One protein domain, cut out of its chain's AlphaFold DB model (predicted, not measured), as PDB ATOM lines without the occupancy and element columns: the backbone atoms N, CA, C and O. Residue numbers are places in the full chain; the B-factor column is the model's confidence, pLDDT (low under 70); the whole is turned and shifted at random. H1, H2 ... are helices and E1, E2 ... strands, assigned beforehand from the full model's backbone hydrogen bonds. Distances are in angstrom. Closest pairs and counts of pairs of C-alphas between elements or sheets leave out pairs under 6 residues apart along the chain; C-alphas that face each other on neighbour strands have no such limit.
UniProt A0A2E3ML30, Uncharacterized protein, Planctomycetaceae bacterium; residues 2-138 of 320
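AT A GLANCE: This is residues 2 to 138 of the 320 residues of an uncharacterized protein of Planctomycetaceae bacterium (UniProt A0A2E3ML30). This model has little regular structure: short helices and one small hairpin, E1 and E2, are strung along winding loops, with H1 and H2 as an arm at one end. The 137 printed residues hold H1 to H9, then E1 and E2, antiparallel; mostly helix, under half in named elements. It is only just loose, close to compact: radius of gyration of the C-alphas 17.5 A, spans 50 by 36 by 33 A.

IN THESE COORDINATES: H1, residues 3 to 11, 12.4 A long, begins at C-alpha 3 (-8.974, -28.217, -43.192). H2 is 16 to 21, H3 36 to 41, H4 44 to 47, H5 55 to 58, H6 71 to 75, H7 87 to 90, H8 95 to 98, H9 115 to 119, E1 124 to 126. E2, 129 to 131, ends at C-alpha 131 (-0.604, -35.515, -12.688).

HOW THE PARTS SIT: No helix touches another. H2 and H3 are apart. In E1 and E2, N 131 and O 124 are within hydrogen-bond range, 2.8 A. Every O i to N i+4 pair is within range in H1, H2, H3, H6 and H9; H4, H5, H7 and H8 are too short for one.

THE WHOLE: The printed part has no cut. Residues 4 to 14, 96 and 99 to 102 have pLDDT under 70.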
ATOM      1  N   ASN A   2     -12.534 -28.791 -39.792       70.00
ATOM      2  CA  ASN A   2     -11.932 -27.870 -40.759       70.00
ATOM      3  C   ASN A   2     -10.639 -28.446 -41.374       70.00
ATOM      4  O   ASN A   2     -10.135 -29.489 -40.947       70.00
ATOM      5  N   GLU A   3     -10.139 -27.783 -42.413       71.56
ATOM      6  CA  GLU A   3      -8.974 -28.217 -43.192       71.56
ATOM      7  C   GLU A   3      -7.682 -28.246 -42.359       71.56
ATOM      8  O   GLU A   3      -6.893 -29.183 -42.471       71.56
ATOM      9  N   GLU A   4      -7.527 -27.307 -41.424       69.88
ATOM     10  CA  GLU A   4      -6.382 -27.253 -40.507       69.88
ATOM     11  C   GLU A   4      -6.324 -28.457 -39.563       69.88
ATOM     12  O   GLU A   4      -5.256 -29.037 -39.364       69.88
ATOM     13  N   THR A   5      -7.472 -28.896 -39.032       64.00
ATOM     14  CA  THR A   5      -7.532 -30.081 -38.165       64.00
ATOM     15  C   THR A   5      -7.201 -31.350 -38.954       64.00
ATOM     16  O   THR A   5      -6.501 -32.220 -38.443       64.00
ATOM     17  N   ARG A   6      -7.624 -31.451 -40.227       66.69
ATOM     18  CA  ARG A   6      -7.218 -32.567 -41.108       66.69
ATOM     19  C   ARG A   6      -5.712 -32.570 -41.343       66.69
ATOM     20  O   ARG A   6      -5.086 -33.610 -41.173       66.69
ATOM     21  N   ALA A   7      -5.132 -31.421 -41.687       69.88
ATOM     22  CA  ALA A   7      -3.696 -31.298 -41.915       69.88
ATOM     23  C   ALA A   7      -2.883 -31.635 -40.652       69.88
ATOM     24  O   ALA A   7      -1.850 -32.293 -40.741       69.88
ATOM     25  N   HIS A   8      -3.364 -31.236 -39.471       66.06
ATOM     26  CA  HIS A   8      -2.729 -31.562 -38.193       66.06
ATOM     27  C   HIS A   8      -2.777 -33.057 -37.860       66.06
ATOM     28  O   HIS A   8      -1.753 -33.634 -37.501       66.06
ATOM     29  N   VAL A   9      -3.931 -33.705 -38.042       64.81
ATOM     30  CA  VAL A   9      -4.081 -35.161 -37.870       64.81
ATOM     31  C   VAL A   9      -3.159 -35.920 -38.825       64.81
ATOM     32  O   VAL A   9      -2.477 -36.850 -38.407       64.81
ATOM     33  N   VAL A  10      -3.086 -35.500 -40.093       64.94
ATOM     34  CA  VAL A  10      -2.191 -36.107 -41.091       64.94
ATOM     35  C   VAL A  10      -0.723 -35.962 -40.686       64.94
ATOM     36  O   VAL A  10       0.012 -36.945 -40.728       64.94
ATOM     37  N   ARG A  11      -0.307 -34.780 -40.209       61.94
ATOM     38  CA  ARG A  11       1.047 -34.560 -39.661       61.94
ATOM     39  C   ARG A  11       1.337 -35.395 -38.411       61.94
ATOM     40  O   ARG A  11       2.495 -35.696 -38.154       61.94
ATOM     41  N   SER A  12       0.302 -35.780 -37.669       57.84
ATOM     42  CA  SER A  12       0.403 -36.563 -36.434       57.84
ATOM     43  C   SER A  12       0.238 -38.076 -36.653       57.84
ATOM     44  O   SER A  12      -0.056 -38.791 -35.702       57.84
ATOM     45  N   GLY A  13       0.397 -38.574 -37.886       60.72
ATOM     46  CA  GLY A  13       0.331 -40.011 -38.194       60.72
ATOM     47  C   GLY A  13      -0.955 -40.480 -38.885       60.72
ATOM     48  O   GLY A  13      -1.126 -41.675 -39.101       60.72
ATOM     49  N   GLY A  14      -1.851 -39.568 -39.280       59.09
ATOM     50  CA  GLY A  14      -2.948 -39.836 -40.222       59.09
ATOM     51  C   GLY A  14      -4.194 -40.508 -39.646       59.09
ATOM     52  O   GLY A  14      -5.289 -40.240 -40.141       59.09
ATOM     53  N   ASP A  15      -4.065 -41.313 -38.591       74.56
ATOM     54  CA  ASP A  15      -5.205 -41.950 -37.929       74.56
ATOM     55  C   ASP A  15      -5.705 -41.111 -36.743       74.56
ATOM     56  O   ASP A  15      -5.035 -40.938 -35.724       74.56
ATOM     57  N   GLN A  16      -6.931 -40.603 -36.869       71.88
ATOM     58  CA  GLN A  16      -7.600 -39.834 -35.822       71.88
ATOM     59  C   GLN A  16      -7.805 -40.625 -34.538       71.88
ATOM     60  O   GLN A  16      -7.695 -40.057 -33.454       71.88
ATOM     61  N   LYS A  17      -8.113 -41.919 -34.646       72.75
ATOM     62  CA  LYS A  17      -8.359 -42.762 -33.477       72.75
ATOM     63  C   LYS A  17      -7.086 -42.903 -32.657       72.75
ATOM     64  O   LYS A  17      -7.140 -42.749 -31.444       72.75
ATOM     65  N   ILE A  18      -5.950 -43.109 -33.326       75.56
ATOM     66  CA  ILE A  18      -4.634 -43.155 -32.678       75.56
ATOM     67  C   ILE A  18      -4.313 -41.791 -32.057       75.56
ATOM     68  O   ILE A  18      -4.028 -41.716 -30.865       75.56
ATOM     69  N   TYR A  19      -4.475 -40.703 -32.820       79.38
ATOM     70  CA  TYR A  19      -4.202 -39.347 -32.338       79.38
ATOM     71  C   TYR A  19      -4.935 -39.014 -31.030       79.38
ATOM     72  O   TYR A  19      -4.326 -38.463 -30.107       79.38
ATOM     73  N   PHE A  20      -6.234 -39.328 -30.952       83.19
ATOM     74  CA  PHE A  20      -7.037 -39.059 -29.761       83.19
ATOM     75  C   PHE A  20      -6.748 -40.046 -28.631       83.19
ATOM     76  O   PHE A  20      -6.534 -39.576 -27.521       83.19
ATOM     77  N   ARG A  21      -6.647 -41.356 -28.893       82.19
ATOM     78  CA  ARG A  21      -6.367 -42.377 -27.861       82.19
ATOM     79  C   ARG A  21      -5.017 -42.169 -27.160       82.19
ATOM     80  O   ARG A  21      -4.857 -42.511 -25.994       82.19
ATOM     81  N   GLU A  22      -4.037 -41.585 -27.845       85.06
ATOM     82  CA  GLU A  22      -2.744 -41.217 -27.250       85.06
ATOM     83  C   GLU A  22      -2.822 -40.002 -26.314       85.06
ATOM     84  O   GLU A  22      -1.966 -39.816 -25.457       85.06
ATOM     85  N   ARG A  23      -3.822 -39.135 -26.481       88.69
ATOM     86  CA  ARG A  23      -3.910 -37.841 -25.777       88.69
ATOM     87  C   ARG A  23      -5.040 -37.801 -24.760       88.69
ATOM     88  O   ARG A  23      -4.956 -37.068 -23.772       88.69
ATOM     89  N   PHE A  24      -6.062 -38.608 -24.992       90.88
ATOM     90  CA  PHE A  24      -7.277 -38.699 -24.213       90.88
ATOM     91  C   PHE A  24      -7.629 -40.166 -23.958       90.88
ATOM     92  O   PHE A  24      -7.330 -41.045 -24.764       90.88
ATOM     93  N   TRP A  25      -8.258 -40.416 -22.821       91.75
ATOM     94  CA  TRP A  25      -8.988 -41.645 -22.542       91.75
ATOM     95  C   TRP A  25     -10.251 -41.699 -23.414       91.75
ATOM     96  O   TRP A  25     -10.676 -40.670 -23.947       91.75
ATOM     97  N   ASP A  26     -10.874 -42.872 -23.560       89.00
ATOM     98  CA  ASP A  26     -12.027 -43.014 -24.470       89.00
ATOM     99  C   ASP A  26     -13.273 -42.237 -23.992       89.00
ATOM    100  O   ASP A  26     -14.168 -41.950 -24.787       89.00
ATOM    101  N   ASP A  27     -13.310 -41.822 -22.720       86.50
ATOM    102  CA  ASP A  27     -14.310 -40.899 -22.161       86.50
ATOM    103  C   ASP A  27     -14.001 -39.411 -22.450       86.50
ATOM    104  O   ASP A  27     -14.740 -38.524 -22.023       86.50
ATOM    105  N   GLY A  28     -12.923 -39.116 -23.184       86.44
ATOM    106  CA  GLY A  28     -12.480 -37.764 -23.527       86.44
ATOM    107  C   GLY A  28     -11.633 -37.083 -22.450       86.44
ATOM    108  O   GLY A  28     -11.211 -35.938 -22.643       86.44
ATOM    109  N   MET A  29     -11.346 -37.759 -21.332       89.19
ATOM    110  CA  MET A  29     -10.476 -37.215 -20.288       89.19
ATOM    111  C   MET A  29      -9.034 -37.142 -20.747       89.19
ATOM    112  O   MET A  29      -8.562 -37.987 -21.495       89.19
ATOM    113  N   VAL A  30      -8.291 -36.163 -20.240       91.94
ATOM    114  CA  VAL A  30      -6.871 -36.019 -20.563       91.94
ATOM    115  C   VAL A  30      -6.088 -37.233 -20.067       91.94
ATOM    116  O   VAL A  30      -6.144 -37.598 -18.891       91.94
ATOM    117  N   ARG A  31      -5.349 -37.844 -20.991       92.25
ATOM    118  CA  ARG A  31      -4.460 -38.983 -20.748       92.25
ATOM    119  C   ARG A  31      -2.992 -38.572 -20.781       92.25
ATOM    120  O   ARG A  31      -2.204 -39.106 -20.007       92.25
ATOM    121  N   LEU A  32      -2.649 -37.604 -21.631       90.56
ATOM    122  CA  LEU A  32      -1.308 -37.035 -21.763       90.56
ATOM    123  C   LEU A  32      -1.278 -35.582 -21.280       90.56
ATOM    124  O   LEU A  32      -2.119 -34.788 -21.705       90.56
ATOM    125  N   LEU A  33      -0.299 -35.256 -20.431       88.81
ATOM    126  CA  LEU A  33      -0.053 -33.907 -19.908       88.81
ATOM    127  C   LEU A  33       0.002 -32.846 -21.030       88.81
ATOM    128  O   LEU A  33       0.367 -33.134 -22.170       88.81
ATOM    129  N   GLY A  34      -0.359 -31.602 -20.708       87.69
ATOM    130  CA  GLY A  34      -0.294 -30.452 -21.619       87.69
ATOM    131  C   GLY A  34      -1.624 -30.160 -22.317       87.69
ATOM    132  O   GLY A  34      -1.694 -29.364 -23.258       87.69
ATOM    133  N   ARG A  35      -2.701 -30.821 -21.882       89.81
ATOM    134  CA  ARG A  35      -4.055 -30.698 -22.447       89.81
ATOM    135  C   ARG A  35      -5.117 -30.449 -21.386       89.81
ATOM    136  O   ARG A  35      -6.304 -30.533 -21.695       89.81
ATOM    137  N   GLU A  36      -4.708 -30.089 -20.175       88.88
ATOM    138  CA  GLU A  36      -5.546 -29.929 -18.979       88.88
ATOM    139  C   GLU A  36      -6.660 -28.907 -19.196       88.88
ATOM    140  O   GLU A  36      -7.760 -29.080 -18.678       88.88
ATOM    141  N   TYR A  37      -6.417 -27.888 -20.028       89.25
ATOM    142  CA  TYR A  37      -7.449 -26.931 -20.420       89.25
ATOM    143  C   TYR A  37      -8.666 -27.623 -21.053       89.25
ATOM    144  O   TYR A  37      -9.794 -27.288 -20.708       89.25
ATOM    145  N   ASN A  38      -8.461 -28.633 -21.910       87.69
ATOM    146  CA  ASN A  38      -9.561 -29.373 -22.540       87.69
ATOM    147  C   ASN A  38     -10.401 -30.131 -21.504       87.69
ATOM    148  O   ASN A  38     -11.622 -30.149 -21.607       87.69
ATOM    149  N   ALA A  39      -9.752 -30.714 -20.492       85.00
ATOM    150  CA  ALA A  39     -10.432 -31.373 -19.379       85.00
ATOM    151  C   ALA A  39     -11.205 -30.374 -18.500       85.00
ATOM    152  O   ALA A  39     -12.341 -30.644 -18.109       85.00
ATOM    153  N   MET A  40     -10.615 -29.206 -18.230       88.12
ATOM    154  CA  MET A  40     -11.219 -28.166 -17.399       88.12
ATOM    155  C   MET A  40     -12.484 -27.584 -18.041       88.12
ATOM    156  O   MET A  40     -13.504 -27.488 -17.359       88.12
ATOM    157  N   ILE A  41     -12.454 -27.231 -19.334       87.69
ATOM    158  CA  ILE A  41     -13.582 -26.538 -19.989       87.69
ATOM    159  C   ILE A  41     -14.845 -27.386 -20.135       87.69
ATOM    160  O   ILE A  41     -15.926 -26.838 -20.331       87.69
ATOM    161  N   VAL A  42     -14.724 -28.710 -20.044       83.94
ATOM    162  CA  VAL A  42     -15.871 -29.630 -20.077       83.94
ATOM    163  C   VAL A  42     -16.333 -30.048 -18.678       83.94
ATOM    164  O   VAL A  42     -17.315 -30.772 -18.549       83.94
ATOM    165  N   SER A  43     -15.657 -29.590 -17.618       84.94
ATOM    166  CA  SER A  43     -16.090 -29.821 -16.238       84.94
ATOM    167  C   SER A  43     -17.283 -28.934 -15.863       84.94
ATOM    168  O   SER A  43     -17.437 -27.807 -16.355       84.94
ATOM    169  N   SER A  44     -18.112 -29.393 -14.922       86.06
ATOM    170  CA  SER A  44     -19.190 -28.566 -14.362       86.06
ATOM    171  C   SER A  44     -18.655 -27.327 -13.640       86.06
ATOM    172  O   SER A  44     -19.305 -26.289 -13.655       86.06
ATOM    173  N   CYS A  45     -17.448 -27.382 -13.072       84.50
ATOM    174  CA  CYS A  45     -16.822 -26.230 -12.419       84.50
ATOM    175  C   CYS A  45     -16.513 -25.078 -13.394       84.50
ATOM    176  O   CYS A  45     -16.450 -23.922 -12.975       84.50
ATOM    177  N   TYR A  46     -16.325 -25.379 -14.684       87.81
ATOM    178  CA  TYR A  46     -16.172 -24.372 -15.735       87.81
ATOM    179  C   TYR A  46     -17.519 -23.944 -16.329       87.81
ATOM    180  O   TYR A  46     -17.744 -22.761 -16.565       87.81
ATOM    181  N   THR A  47     -18.412 -24.905 -16.584       87.38
ATOM    182  CA  THR A  47     -19.630 -24.686 -17.387       87.38
ATOM    183  C   THR A  47     -20.860 -24.255 -16.587       87.38
ATOM    184  O   THR A  47     -21.760 -23.648 -17.161       87.38
ATOM    185  N   ALA A  48     -20.932 -24.551 -15.285       82.19
ATOM    186  CA  ALA A  48     -22.157 -24.358 -14.503       82.19
ATOM    187  C   ALA A  48     -22.436 -22.900 -14.102       82.19
ATOM    188  O   ALA A  48     -23.563 -22.592 -13.716       82.19
ATOM    189  N   GLN A  49     -21.440 -22.010 -14.153       77.44
ATOM    190  CA  GLN A  49     -21.595 -20.595 -13.804       77.44
ATOM    191  C   GLN A  49     -20.814 -19.698 -14.765       77.44
ATOM    192  O   GLN A  49     -19.740 -20.058 -15.250       77.44
ATOM    193  N   GLU A  50     -21.348 -18.503 -15.020       73.94
ATOM    194  CA  GLU A  50     -20.657 -17.481 -15.799       73.94
ATOM    195  C   GLU A  50     -19.360 -17.071 -15.084       73.94
ATOM    196  O   GLU A  50     -19.368 -16.703 -13.912       73.94
ATOM    197  N   GLY A  51     -18.228 -17.174 -15.785       74.31
ATOM    198  CA  GLY A  51     -16.917 -16.918 -15.187       74.31
ATOM    199  C   GLY A  51     -16.354 -18.070 -14.346       74.31
ATOM    200  O   GLY A  51     -15.501 -17.793 -13.506       74.31
ATOM    201  N   GLY A  52     -16.794 -19.315 -14.588       84.06
ATOM    202  CA  GLY A  52     -16.296 -20.544 -13.952       84.06
ATOM    203  C   GLY A  52     -14.767 -20.698 -13.911       84.06
ATOM    204  O   GLY A  52     -14.012 -19.868 -14.425       84.06
ATOM    205  N   ILE A  53     -14.294 -21.766 -13.260       89.31
ATOM    206  CA  ILE A  53     -12.876 -21.907 -12.885       89.31
ATOM    207  C   ILE A  53     -11.916 -21.735 -14.075       89.31
ATOM    208  O   ILE A  53     -12.195 -22.152 -15.195       89.31
ATOM    209  N   ARG A  54     -10.755 -21.127 -13.833       89.62
ATOM    210  CA  ARG A  54      -9.679 -20.947 -14.821       89.62
ATOM    211  C   ARG A  54      -8.363 -21.447 -14.241       89.62
ATOM    212  O   ARG A  54      -8.247 -21.610 -13.030       89.62
ATOM    213  N   CYS A  55      -7.327 -21.578 -15.067       91.69
ATOM    214  CA  CYS A  55      -5.990 -21.967 -14.599       91.69
ATOM    215  C   CYS A  55      -5.523 -21.068 -13.438       91.69
ATOM    216  O   CYS A  55      -5.138 -21.549 -12.376       91.69
ATOM    217  N   PHE A  56      -5.679 -19.748 -13.591       91.62
ATOM    218  CA  PHE A  56      -5.311 -18.761 -12.572       91.62
ATOM    219  C   PHE A  56      -6.279 -18.661 -11.390       91.62
ATOM    220  O   PHE A  56      -6.039 -17.866 -10.483       91.62
ATOM    221  N   SER A  57      -7.357 -19.449 -11.351       89.88
ATOM    222  CA  SER A  57      -8.126 -19.636 -10.117       89.88
ATOM    223  C   SER A  57      -7.277 -20.374  -9.078       89.88
ATOM    224  O   SER A  57      -7.302 -19.996  -7.910       89.88
ATOM    225  N   CYS A  58      -6.451 -21.334  -9.514       91.31
ATOM    226  CA  CYS A  58      -5.628 -22.163  -8.627       91.31
ATOM    227  C   CYS A  58      -4.120 -21.933  -8.752       91.31
ATOM    228  O   CYS A  58      -3.419 -22.049  -7.748       91.31
ATOM    229  N   HIS A  59      -3.627 -21.599  -9.944       93.88
ATOM    230  CA  HIS A  59      -2.202 -21.443 -10.235       93.88
ATOM    231  C   HIS A  59      -1.767 -19.976 -10.257       93.88
ATOM    232  O   HIS A  59      -2.582 -19.075 -10.490       93.88
ATOM    233  N   ASN A  60      -0.473 -19.735 -10.054       93.19
ATOM    234  CA  ASN A  60       0.164 -18.436 -10.259       93.19
ATOM    235  C   ASN A  60       1.473 -18.616 -11.045       93.19
ATOM    236  O   ASN A  60       2.195 -19.575 -10.815       93.19
ATOM    237  N   MET A  61       1.788 -17.700 -11.964       92.50
ATOM    238  CA  MET A  61       3.023 -17.781 -12.766       92.50
ATOM    239  C   MET A  61       4.268 -17.369 -11.982       92.50
ATOM    240  O   MET A  61       5.383 -17.686 -12.387       92.50
ATOM    241  N   HIS A  62       4.081 -16.629 -10.891       93.25
ATOM    242  CA  HIS A  62       5.153 -16.161 -10.026       93.25
ATOM    243  C   HIS A  62       4.803 -16.482  -8.580       93.25
ATOM    244  O   HIS A  62       3.637 -16.398  -8.189       93.25
ATOM    245  N   GLN A  63       5.819 -16.838  -7.799       93.12
ATOM    246  CA  GLN A  63       5.652 -17.066  -6.376       93.12
ATOM    247  C   GLN A  63       5.235 -15.758  -5.700       93.12
ATOM    248  O   GLN A  63       5.846 -14.710  -5.924       93.12
ATOM    249  N   GLU A  64       4.164 -15.813  -4.913       89.50
ATOM    250  CA  GLU A  64       3.675 -14.662  -4.154       89.50
ATOM    251  C   GLU A  64       4.696 -14.302  -3.064       89.50
ATOM    252  O   GLU A  64       5.387 -15.174  -2.542       89.50
ATOM    253  N   GLN A  65       4.844 -13.013  -2.737       87.69
ATOM    254  CA  GLN A  65       5.890 -12.565  -1.800       87.69
ATOM    255  C   GLN A  65       5.727 -13.148  -0.387       87.69
ATOM    256  O   GLN A  65       6.706 -13.264   0.347       87.69
ATOM    257  N   ASP A  66       4.499 -13.489  -0.006       88.81
ATOM    258  CA  ASP A  66       4.118 -14.091   1.270       88.81
ATOM    259  C   ASP A  66       4.086 -15.631   1.234       88.81
ATOM    260  O   ASP A  66       3.865 -16.272   2.263       88.81
ATOM    261  N   ASP A  67       4.371 -16.248   0.085       91.12
ATOM    262  CA  ASP A  67       4.517 -17.693  -0.026       91.12
ATOM    263  C   ASP A  67       5.900 -18.134   0.467       91.12
ATOM    264  O   ASP A  67       6.884 -18.126  -0.271       91.12
ATOM    265  N   GLY A  68       5.970 -18.554   1.730       92.31
ATOM    266  CA  GLY A  68       7.214 -18.981   2.379       92.31
ATOM    267  C   GLY A  68       7.794 -20.323   1.907       92.31
ATOM    268  O   GLY A  68       8.779 -20.784   2.489       92.31
ATOM    269  N   ARG A  69       7.205 -20.994   0.907       94.31
ATOM    270  CA  ARG A  69       7.758 -22.250   0.373       94.31
ATOM    271  C   ARG A  69       9.100 -22.009  -0.336       94.31
ATOM    272  O   ARG A  69       9.297 -20.966  -0.952       94.31
ATOM    273  N   PRO A  70      10.029 -22.978  -0.332       95.44
ATOM    274  CA  PRO A  70      11.167 -22.942  -1.248       95.44
ATOM    275  C   PRO A  70      10.700 -22.894  -2.709       95.44
ATOM    276  O   PRO A  70       9.711 -23.545  -3.052       95.44
ATOM    277  N   VAL A  71      11.440 -22.187  -3.572       92.50
ATOM    278  CA  VAL A  71      11.087 -22.003  -4.996       92.50
ATOM    279  C   VAL A  71      10.811 -23.336  -5.692       92.50
ATOM    280  O   VAL A  71       9.807 -23.454  -6.381       92.50
ATOM    281  N   ASP A  72      11.630 -24.364  -5.456       93.00
ATOM    282  CA  ASP A  72      11.444 -25.683  -6.077       93.00
ATOM    283  C   ASP A  72      10.144 -26.373  -5.632       93.00
ATOM    284  O   ASP A  72       9.479 -27.045  -6.421       93.00
ATOM    285  N   ALA A  73       9.745 -26.181  -4.371       91.12
ATOM    286  CA  ALA A  73       8.506 -26.737  -3.836       91.12
ATOM    287  C   ALA A  73       7.269 -25.987  -4.352       91.12
ATOM    288  O   ALA A  73       6.231 -26.607  -4.568       91.12
ATOM    289  N   TRP A  74       7.369 -24.671  -4.557       93.31
ATOM    290  CA  TRP A  74       6.315 -23.871  -5.188       93.31
ATOM    291  C   TRP A  74       6.196 -24.170  -6.690       93.31
ATOM    292  O   TRP A  74       5.092 -24.374  -7.196       93.31
ATOM    293  N   ALA A  75       7.328 -24.241  -7.396       91.44
ATOM    294  CA  ALA A  75       7.388 -24.493  -8.835       91.44
ATOM    295  C   ALA A  75       6.845 -25.879  -9.207       91.44
ATOM    296  O   ALA A  75       6.390 -26.081 -10.334       91.44
ATOM    297  N   ASN A  76       6.838 -26.821  -8.257       88.62
ATOM    298  CA  ASN A  76       6.117 -28.076  -8.385       88.62
ATOM    299  C   ASN A  76       4.598 -27.815  -8.376       88.62
ATOM    300  O   ASN A  76       3.966 -27.694  -7.330       88.62
ATOM    301  N   ASP A  77       4.041 -27.722  -9.583       89.69
ATOM    302  CA  ASP A  77       2.642 -27.442  -9.922       89.69
ATOM    303  C   ASP A  77       2.196 -25.971  -9.776       89.69
ATOM    304  O   ASP A  77       1.074 -25.656 -10.160       89.69
ATOM    305  N   GLN A  78       3.045 -25.042  -9.313       93.31
ATOM    306  CA  GLN A  78       2.784 -23.584  -9.335       93.31
ATOM    307  C   GLN A  78       1.443 -23.172  -8.693       93.31
ATOM    308  O   GLN A  78       0.773 -22.228  -9.123       93.31
ATOM    309  N   LEU A  79       1.007 -23.916  -7.675       93.25
ATOM    310  CA  LEU A  79      -0.243 -23.656  -6.964       93.25
ATOM    311  C   LEU A  79      -0.101 -22.436  -6.058       93.25
ATOM    312  O   LEU A  79       0.937 -22.255  -5.422       93.25
ATOM    313  N   LYS A  80      -1.162 -21.640  -5.923       92.44
ATOM    314  CA  LYS A  80      -1.258 -20.609  -4.880       92.44
ATOM    315  C   LYS A  80      -1.280 -21.256  -3.487       92.44
ATOM    316  O   LYS A  80      -1.813 -22.360  -3.346       92.44
ATOM    317  N   PRO A  81      -0.807 -20.580  -2.425       89.38
ATOM    318  CA  PRO A  81      -0.869 -21.118  -1.061       89.38
ATOM    319  C   PRO A  81      -2.281 -21.567  -0.658       89.38
ATOM    320  O   PRO A  81      -2.482 -22.682  -0.175       89.38
ATOM    321  N   ALA A  82      -3.285 -20.740  -0.963       85.56
ATOM    322  CA  ALA A  82      -4.688 -21.008  -0.655       85.56
ATOM    323  C   ALA A  82      -5.310 -22.163  -1.462       85.56
ATOM    324  O   ALA A  82      -6.446 -22.542  -1.181       85.56
ATOM    325  N   THR A  83      -4.625 -22.727  -2.461       88.69
ATOM    326  CA  THR A  83      -5.151 -23.830  -3.284       88.69
ATOM    327  C   THR A  83      -4.418 -25.148  -3.085       88.69
ATOM    328  O   THR A  83      -4.870 -26.175  -3.580       88.69
ATOM    329  N   VAL A  84      -3.370 -25.184  -2.257       86.94
ATOM    330  CA  VAL A  84      -2.784 -26.448  -1.773       86.94
ATOM    331  C   VAL A  84      -3.790 -27.223  -0.903       86.94
ATOM    332  O   VAL A  84      -3.730 -28.450  -0.793       86.94
ATOM    333  N   SER A  85      -4.741 -26.506  -0.294       87.38
ATOM    334  CA  SER A  85      -5.782 -27.061   0.565       87.38
ATOM    335  C   SER A  85      -7.154 -27.181  -0.107       87.38
ATOM    336  O   SER A  85      -7.395 -26.584  -1.158       87.38
ATOM    337  N   ASP A  86      -8.082 -27.915   0.519       89.69
ATOM    338  CA  ASP A  86      -9.477 -28.039   0.058       89.69
ATOM    339  C   ASP A  86     -10.253 -26.698   0.143       89.69
ATOM    340  O   ASP A  86     -11.409 -26.595  -0.278       89.69
ATOM    341  N   SER A  87      -9.607 -25.627   0.624       86.88
ATOM    342  CA  SER A  87     -10.048 -24.233   0.463       86.88
ATOM    343  C   SER A  87     -10.269 -23.827  -0.995       86.88
ATOM    344  O   SER A  87     -11.084 -22.947  -1.255       86.88
ATOM    345  N   ALA A  88      -9.614 -24.466  -1.971       88.19
ATOM    346  CA  ALA A  88      -9.934 -24.238  -3.385       88.19
ATOM    347  C   ALA A  88     -11.360 -24.683  -3.740       88.19
ATOM    348  O   ALA A  88     -12.074 -23.991  -4.461       88.19
ATOM    349  N   CYS A  89     -11.786 -25.827  -3.207       88.44
ATOM    350  CA  CYS A  89     -13.104 -26.395  -3.464       88.44
ATOM    351  C   CYS A  89     -14.177 -25.658  -2.654       88.44
ATOM    352  O   CYS A  89     -15.260 -25.349  -3.150       88.44
ATOM    353  N   THR A  90     -13.865 -25.328  -1.401       86.94
ATOM    354  CA  THR A  90     -14.852 -24.767  -0.469       86.94
ATOM    355  C   THR A  90     -15.164 -23.283  -0.660       86.94
ATOM    356  O   THR A  90     -16.063 -22.759  -0.008       86.94
ATOM    357  N   GLN A  91     -14.507 -22.618  -1.616       83.19
ATOM    358  CA  GLN A  91     -14.920 -21.298  -2.110       83.19
ATOM    359  C   GLN A  91     -16.326 -21.319  -2.723       83.19
ATOM    360  O   GLN A  91     -17.074 -20.355  -2.579       83.19
ATOM    361  N   CYS A  92     -16.689 -22.429  -3.374       83.81
ATOM    362  CA  CYS A  92     -17.997 -22.611  -4.005       83.81
ATOM    363  C   CYS A  92     -18.819 -23.732  -3.347       83.81
ATOM    364  O   CYS A  92     -20.048 -23.681  -3.350       83.81
ATOM    365  N   HIS A  93     -18.163 -24.745  -2.771       86.19
ATOM    366  CA  HIS A  93     -18.819 -25.868  -2.101       86.19
ATOM    367  C   HIS A  93     -18.903 -25.629  -0.588       86.19
ATOM    368  O   HIS A  93     -17.886 -25.476   0.078       86.19
ATOM    369  N   GLN A  94     -20.107 -25.624  -0.011       84.06
ATOM    370  CA  GLN A  94     -20.290 -25.297   1.408       84.06
ATOM    371  C   GLN A  94     -19.490 -26.230   2.335       84.06
ATOM    372  O   GLN A  94     -19.815 -27.406   2.488       84.06
ATOM    373  N   ALA A  95     -18.466 -25.684   2.998       75.56
ATOM    374  CA  ALA A  95     -17.568 -26.424   3.887       75.56
ATOM    375  C   ALA A  95     -18.316 -27.241   4.954       75.56
ATOM    376  O   ALA A  95     -18.019 -28.415   5.150       75.56
ATOM    377  N   ALA A  96     -19.351 -26.658   5.568       69.81
ATOM    378  CA  ALA A  96     -20.175 -27.321   6.582       69.81
ATOM    379  C   ALA A  96     -20.865 -28.604   6.078       69.81
ATOM    380  O   ALA A  96     -21.171 -29.489   6.870       69.81
ATOM    381  N   THR A  97     -21.094 -28.716   4.767       74.38
ATOM    382  CA  THR A  97     -21.683 -29.899   4.128       74.38
ATOM    383  C   THR A  97     -20.618 -30.909   3.703       74.38
ATOM    384  O   THR A  97     -20.862 -32.108   3.787       74.38
ATOM    385  N   TYR A  98     -19.449 -30.443   3.249       72.00
ATOM    386  CA  TYR A  98     -18.483 -31.273   2.513       72.00
ATOM    387  C   TYR A  98     -17.166 -31.578   3.247       72.00
ATOM    388  O   TYR A  98     -16.452 -32.475   2.814       72.00
ATOM    389  N   GLN A  99     -16.845 -30.893   4.349       65.69
ATOM    390  CA  GLN A  99     -15.629 -31.145   5.149       65.69
ATOM    391  C   GLN A  99     -15.853 -32.078   6.351       65.69
ATOM    392  O   GLN A  99     -14.914 -32.373   7.087       65.69
ATOM    393  N   ALA A 100     -17.079 -32.558   6.579       62.72
ATOM    394  CA  ALA A 100     -17.324 -33.604   7.571       62.72
ATOM    395  C   ALA A 100     -16.720 -34.949   7.110       62.72
ATOM    396  O   ALA A 100     -16.453 -35.148   5.930       62.72
ATOM    397  N   THR A 101     -16.540 -35.920   8.008       59.75
ATOM    398  CA  THR A 101     -16.154 -37.296   7.618       59.75
ATOM    399  C   THR A 101     -17.246 -37.994   6.800       59.75
ATOM    400  O   THR A 101     -16.958 -38.831   5.947       59.75
ATOM    401  N   SER A 102     -18.508 -37.614   7.022       62.81
ATOM    402  CA  SER A 102     -19.686 -38.250   6.424       62.81
ATOM    403  C   SER A 102     -19.710 -38.309   4.887       62.81
ATOM    404  O   SER A 102     -20.205 -39.313   4.392       62.81
ATOM    405  N   PRO A 103     -19.235 -37.310   4.113       74.12
ATOM    406  CA  PRO A 103     -19.287 -37.353   2.650       74.12
ATOM    407  C   PRO A 103     -18.093 -38.056   2.001       74.12
ATOM    408  O   PRO A 103     -18.177 -38.367   0.821       74.12
ATOM    409  N   THR A 104     -16.981 -38.256   2.721       84.06
ATOM    410  CA  THR A 104     -15.773 -38.906   2.167       84.06
ATOM    411  C   THR A 104     -15.633 -40.356   2.611       84.06
ATOM    412  O   THR A 104     -14.919 -41.114   1.964       84.06
ATOM    413  N   HIS A 105     -16.295 -40.740   3.711       89.56
ATOM    414  CA  HIS A 105     -16.183 -42.054   4.354       89.56
ATOM    415  C   HIS A 105     -14.753 -42.442   4.777       89.56
ATOM    416  O   HIS A 105     -14.499 -43.576   5.182       89.56
ATOM    417  N   HIS A 106     -13.834 -41.479   4.758       91.94
ATOM    418  CA  HIS A 106     -12.469 -41.609   5.235       91.94
ATOM    419  C   HIS A 106     -12.288 -40.859   6.564       91.94
ATOM    420  O   HIS A 106     -13.060 -39.960   6.913       91.94
ATOM    421  N   LEU A 107     -11.266 -41.245   7.332       90.06
ATOM    422  CA  LEU A 107     -10.875 -40.517   8.543       90.06
ATOM    423  C   LEU A 107     -10.439 -39.099   8.164       90.06
ATOM    424  O   LEU A 107      -9.652 -38.956   7.234       90.06
ATOM    425  N   ALA A 108     -10.883 -38.089   8.919       85.50
ATOM    426  CA  ALA A 108     -10.710 -36.670   8.578       85.50
ATOM    427  C   ALA A 108      -9.262 -36.270   8.239       85.50
ATOM    428  O   ALA A 108      -9.031 -35.519   7.298       85.50
ATOM    429  N   GLU A 109      -8.293 -36.816   8.976       86.50
ATOM    430  CA  GLU A 109      -6.867 -36.510   8.805       86.50
ATOM    431  C   GLU A 109      -6.183 -37.356   7.716       86.50
ATOM    432  O   GLU A 109      -5.005 -37.168   7.420       86.50
ATOM    433  N   SER A 110      -6.891 -38.318   7.118       91.25
ATOM    434  CA  SER A 110      -6.320 -39.186   6.090       91.25
ATOM    435  C   SER A 110      -6.264 -38.489   4.732       91.25
ATOM    436  O   SER A 110      -7.085 -37.629   4.401       91.25
ATOM    437  N   SER A 111      -5.351 -38.942   3.868       92.38
ATOM    438  CA  SER A 111      -5.307 -38.485   2.476       92.38
ATOM    439  C   SER A 111      -6.628 -38.721   1.735       92.38
ATOM    440  O   SER A 111      -6.937 -37.976   0.807       92.38
ATOM    441  N   GLY A 112      -7.414 -39.725   2.131       92.12
ATOM    442  CA  GLY A 112      -8.716 -40.027   1.536       92.12
ATOM    443  C   GLY A 112      -9.761 -38.926   1.742       92.12
ATOM    444  O   GLY A 112     -10.648 -38.769   0.910       92.12
ATOM    445  N   SER A 113      -9.634 -38.098   2.782       91.06
ATOM    446  CA  SER A 113     -10.583 -37.005   3.046       91.06
ATOM    447  C   SER A 113     -10.336 -35.741   2.217       91.06
ATOM    448  O   SER A 113     -11.095 -34.784   2.325       91.06
ATOM    449  N   ARG A 114      -9.307 -35.725   1.359       90.88
ATOM    450  CA  ARG A 114      -8.983 -34.578   0.500       90.88
ATOM    451  C   ARG A 114      -9.816 -34.588  -0.771       90.88
ATOM    452  O   ARG A 114      -9.700 -35.529  -1.560       90.88
ATOM    453  N   CYS A 115     -10.542 -33.500  -1.042       91.69
ATOM    454  CA  CYS A 115     -11.394 -33.363  -2.234       91.69
ATOM    455  C   CYS A 115     -10.634 -33.729  -3.520       91.69
ATOM    456  O   CYS A 115     -11.115 -34.496  -4.355       91.69
ATOM    457  N   TYR A 116      -9.397 -33.242  -3.633       92.38
ATOM    458  CA  TYR A 116      -8.530 -33.494  -4.777       92.38
ATOM    459  C   TYR A 116      -8.248 -34.974  -5.049       92.38
ATOM    460  O   TYR A 116      -8.043 -35.350  -6.197       92.38
ATOM    461  N   ASN A 117      -8.172 -35.823  -4.024       93.38
ATOM    462  CA  ASN A 117      -7.741 -37.208  -4.212       93.38
ATOM    463  C   ASN A 117      -8.824 -38.086  -4.843       93.38
ATOM    464  O   ASN A 117      -8.470 -39.014  -5.566       93.38
ATOM    465  N   CYS A 118     -10.100 -37.742  -4.658       93.12
ATOM    466  CA  CYS A 118     -11.219 -38.408  -5.324       93.12
ATOM    467  C   CYS A 118     -11.623 -37.708  -6.626       93.12
ATOM    468  O   CYS A 118     -11.849 -38.381  -7.626       93.12
ATOM    469  N   HIS A 119     -11.702 -36.373  -6.612       93.25
ATOM    470  CA  HIS A 119     -12.273 -35.593  -7.716       93.25
ATOM    471  C   HIS A 119     -11.249 -35.122  -8.755       93.25
ATOM    472  O   HIS A 119     -11.622 -34.698  -9.841       93.25
ATOM    473  N   MET A 120      -9.956 -35.170  -8.430       94.25
ATOM    474  CA  MET A 120      -8.856 -34.835  -9.340       94.25
ATOM    475  C   MET A 120      -7.756 -35.910  -9.245       94.25
ATOM    476  O   MET A 120      -6.624 -35.618  -8.824       94.25
ATOM    477  N   PRO A 121      -8.084 -37.180  -9.565       95.19
ATOM    478  CA  PRO A 121      -7.156 -38.295  -9.418       95.19
ATOM    479  C   PRO A 121      -5.974 -38.174 -10.383       95.19
ATOM    480  O   PRO A 121      -6.039 -37.475 -11.393       95.19
ATOM    481  N   HIS A 122      -4.873 -38.864 -10.080       95.06
ATOM    482  CA  HIS A 122      -3.655 -38.802 -10.890       95.06
ATOM    483  C   HIS A 122      -3.739 -39.736 -12.108       95.06
ATOM    484  O   HIS A 122      -3.085 -40.775 -12.140       95.06
ATOM    485  N   THR A 123      -4.579 -39.384 -13.083       94.62
ATOM    486  CA  THR A 123      -4.903 -40.213 -14.263       94.62
ATOM    487  C   THR A 123      -4.321 -39.695 -15.575       94.62
ATOM    488  O   THR A 123      -4.457 -40.359 -16.601       94.62
ATOM    489  N   ALA A 124      -3.678 -38.528 -15.568       92.44
ATOM    490  CA  ALA A 124      -2.933 -38.022 -16.712       92.44
ATOM    491  C   ALA A 124      -1.440 -38.299 -16.511       92.44
ATOM    492  O   ALA A 124      -0.909 -38.143 -15.411       92.44
ATOM    493  N   TYR A 125      -0.765 -38.737 -17.565       91.50
ATOM    494  CA  TYR A 125       0.653 -39.074 -17.550       91.50
ATOM    495  C   TYR A 125       1.462 -38.046 -18.345       91.50
ATOM    496  O   TYR A 125       1.058 -37.641 -19.430       91.50
ATOM    497  N   GLY A 126       2.625 -37.654 -17.831       88.62
ATOM    498  CA  GLY A 126       3.573 -36.791 -18.534       88.62
ATOM    499  C   GLY A 126       4.822 -36.540 -17.699       88.62
ATOM    500  O   GLY A 126       4.797 -36.691 -16.478       88.62
ATOM    501  N   LEU A 127       5.940 -36.202 -18.348       85.44
ATOM    502  CA  LEU A 127       7.225 -35.935 -17.676       85.44
ATOM    503  C   LEU A 127       7.644 -37.033 -16.674       85.44
ATOM    504  O   LEU A 127       8.157 -36.750 -15.591       85.44
ATOM    505  N   LEU A 128       7.384 -38.304 -17.010       88.38
ATOM    506  CA  LEU A 128       7.660 -39.468 -16.153       88.38
ATOM    507  C   LEU A 128       6.980 -39.416 -14.764       88.38
ATOM    508  O   LEU A 128       7.427 -40.065 -13.808       88.38
ATOM    509  N   LYS A 129       5.889 -38.657 -14.624       89.31
ATOM    510  CA  LYS A 129       5.009 -38.627 -13.448       89.31
ATOM    511  C   LYS A 129       3.544 -38.765 -13.868       89.31
ATOM    512  O   LYS A 129       3.197 -38.633 -15.039       89.31
ATOM    513  N   SER A 130       2.687 -39.062 -12.900       92.94
ATOM    514  CA  SER A 130       1.254 -38.845 -13.057       92.94
ATOM    515  C   SER A 130       0.893 -37.476 -12.488       92.94
ATOM    516  O   SER A 130       1.513 -37.004 -11.532       92.94
ATOM    517  N   VAL A 131      -0.089 -36.822 -13.093       92.50
ATOM    518  CA  VAL A 131      -0.604 -35.515 -12.688       92.50
ATOM    519  C   VAL A 131      -2.106 -35.591 -12.473       92.50
ATOM    520  O   VAL A 131      -2.791 -36.465 -13.014       92.50
ATOM    521  N   ARG A 132      -2.615 -34.662 -11.667       92.69
ATOM    522  CA  ARG A 132      -4.040 -34.565 -11.365       92.69
ATOM    523  C   ARG A 132      -4.854 -34.283 -12.626       92.69
ATOM    524  O   ARG A 132      -4.545 -33.365 -13.387       92.69
ATOM    525  N   SER A 133      -5.932 -35.042 -12.797       92.25
ATOM    526  CA  SER A 133      -6.989 -34.715 -13.745       92.25
ATOM    527  C   SER A 133      -7.544 -33.331 -13.425       92.25
ATOM    528  O   SER A 133      -7.889 -33.044 -12.281       92.25
ATOM    529  N   HIS A 134      -7.652 -32.490 -14.449       92.50
ATOM    530  CA  HIS A 134      -8.363 -31.212 -14.369       92.50
ATOM    531  C   HIS A 134      -9.822 -31.323 -14.810       92.50
ATOM    532  O   HIS A 134     -10.537 -30.324 -14.855       92.50
ATOM    533  N   HIS A 135     -10.277 -32.540 -15.108       88.62
ATOM    534  CA  HIS A 135     -11.692 -32.823 -15.176       88.62
ATOM    535  C   HIS A 135     -12.148 -33.251 -13.790       88.62
ATOM    536  O   HIS A 135     -11.786 -34.328 -13.317       88.62
ATOM    537  N   ILE A 136     -12.903 -32.365 -13.150       88.88
ATOM    538  CA  ILE A 136     -13.388 -32.543 -11.787       88.88
ATOM    539  C   ILE A 136     -14.680 -33.363 -11.850       88.88
ATOM    540  O   ILE A 136     -15.748 -32.813 -12.124       88.88
ATOM    541  N   ASP A 137     -14.575 -34.676 -11.635       87.50
ATOM    542  CA  ASP A 137     -15.692 -35.631 -11.646       87.50
ATOM    543  C   ASP A 137     -15.811 -36.409 -10.330       87.50
ATOM    544  O   ASP A 137     -15.120 -36.143  -9.351       87.50
ATOM    545  N   ARG A 138     -16.762 -37.343 -10.275       89.81
ATOM    546  CA  ARG A 138     -16.901 -38.321  -9.192       89.81
ATOM    547  C   ARG A 138     -16.391 -39.672  -9.700       89.81
ATOM    548  O   ARG A 138     -16.774 -40.055 -10.807       89.81
TER     549      ARG A 138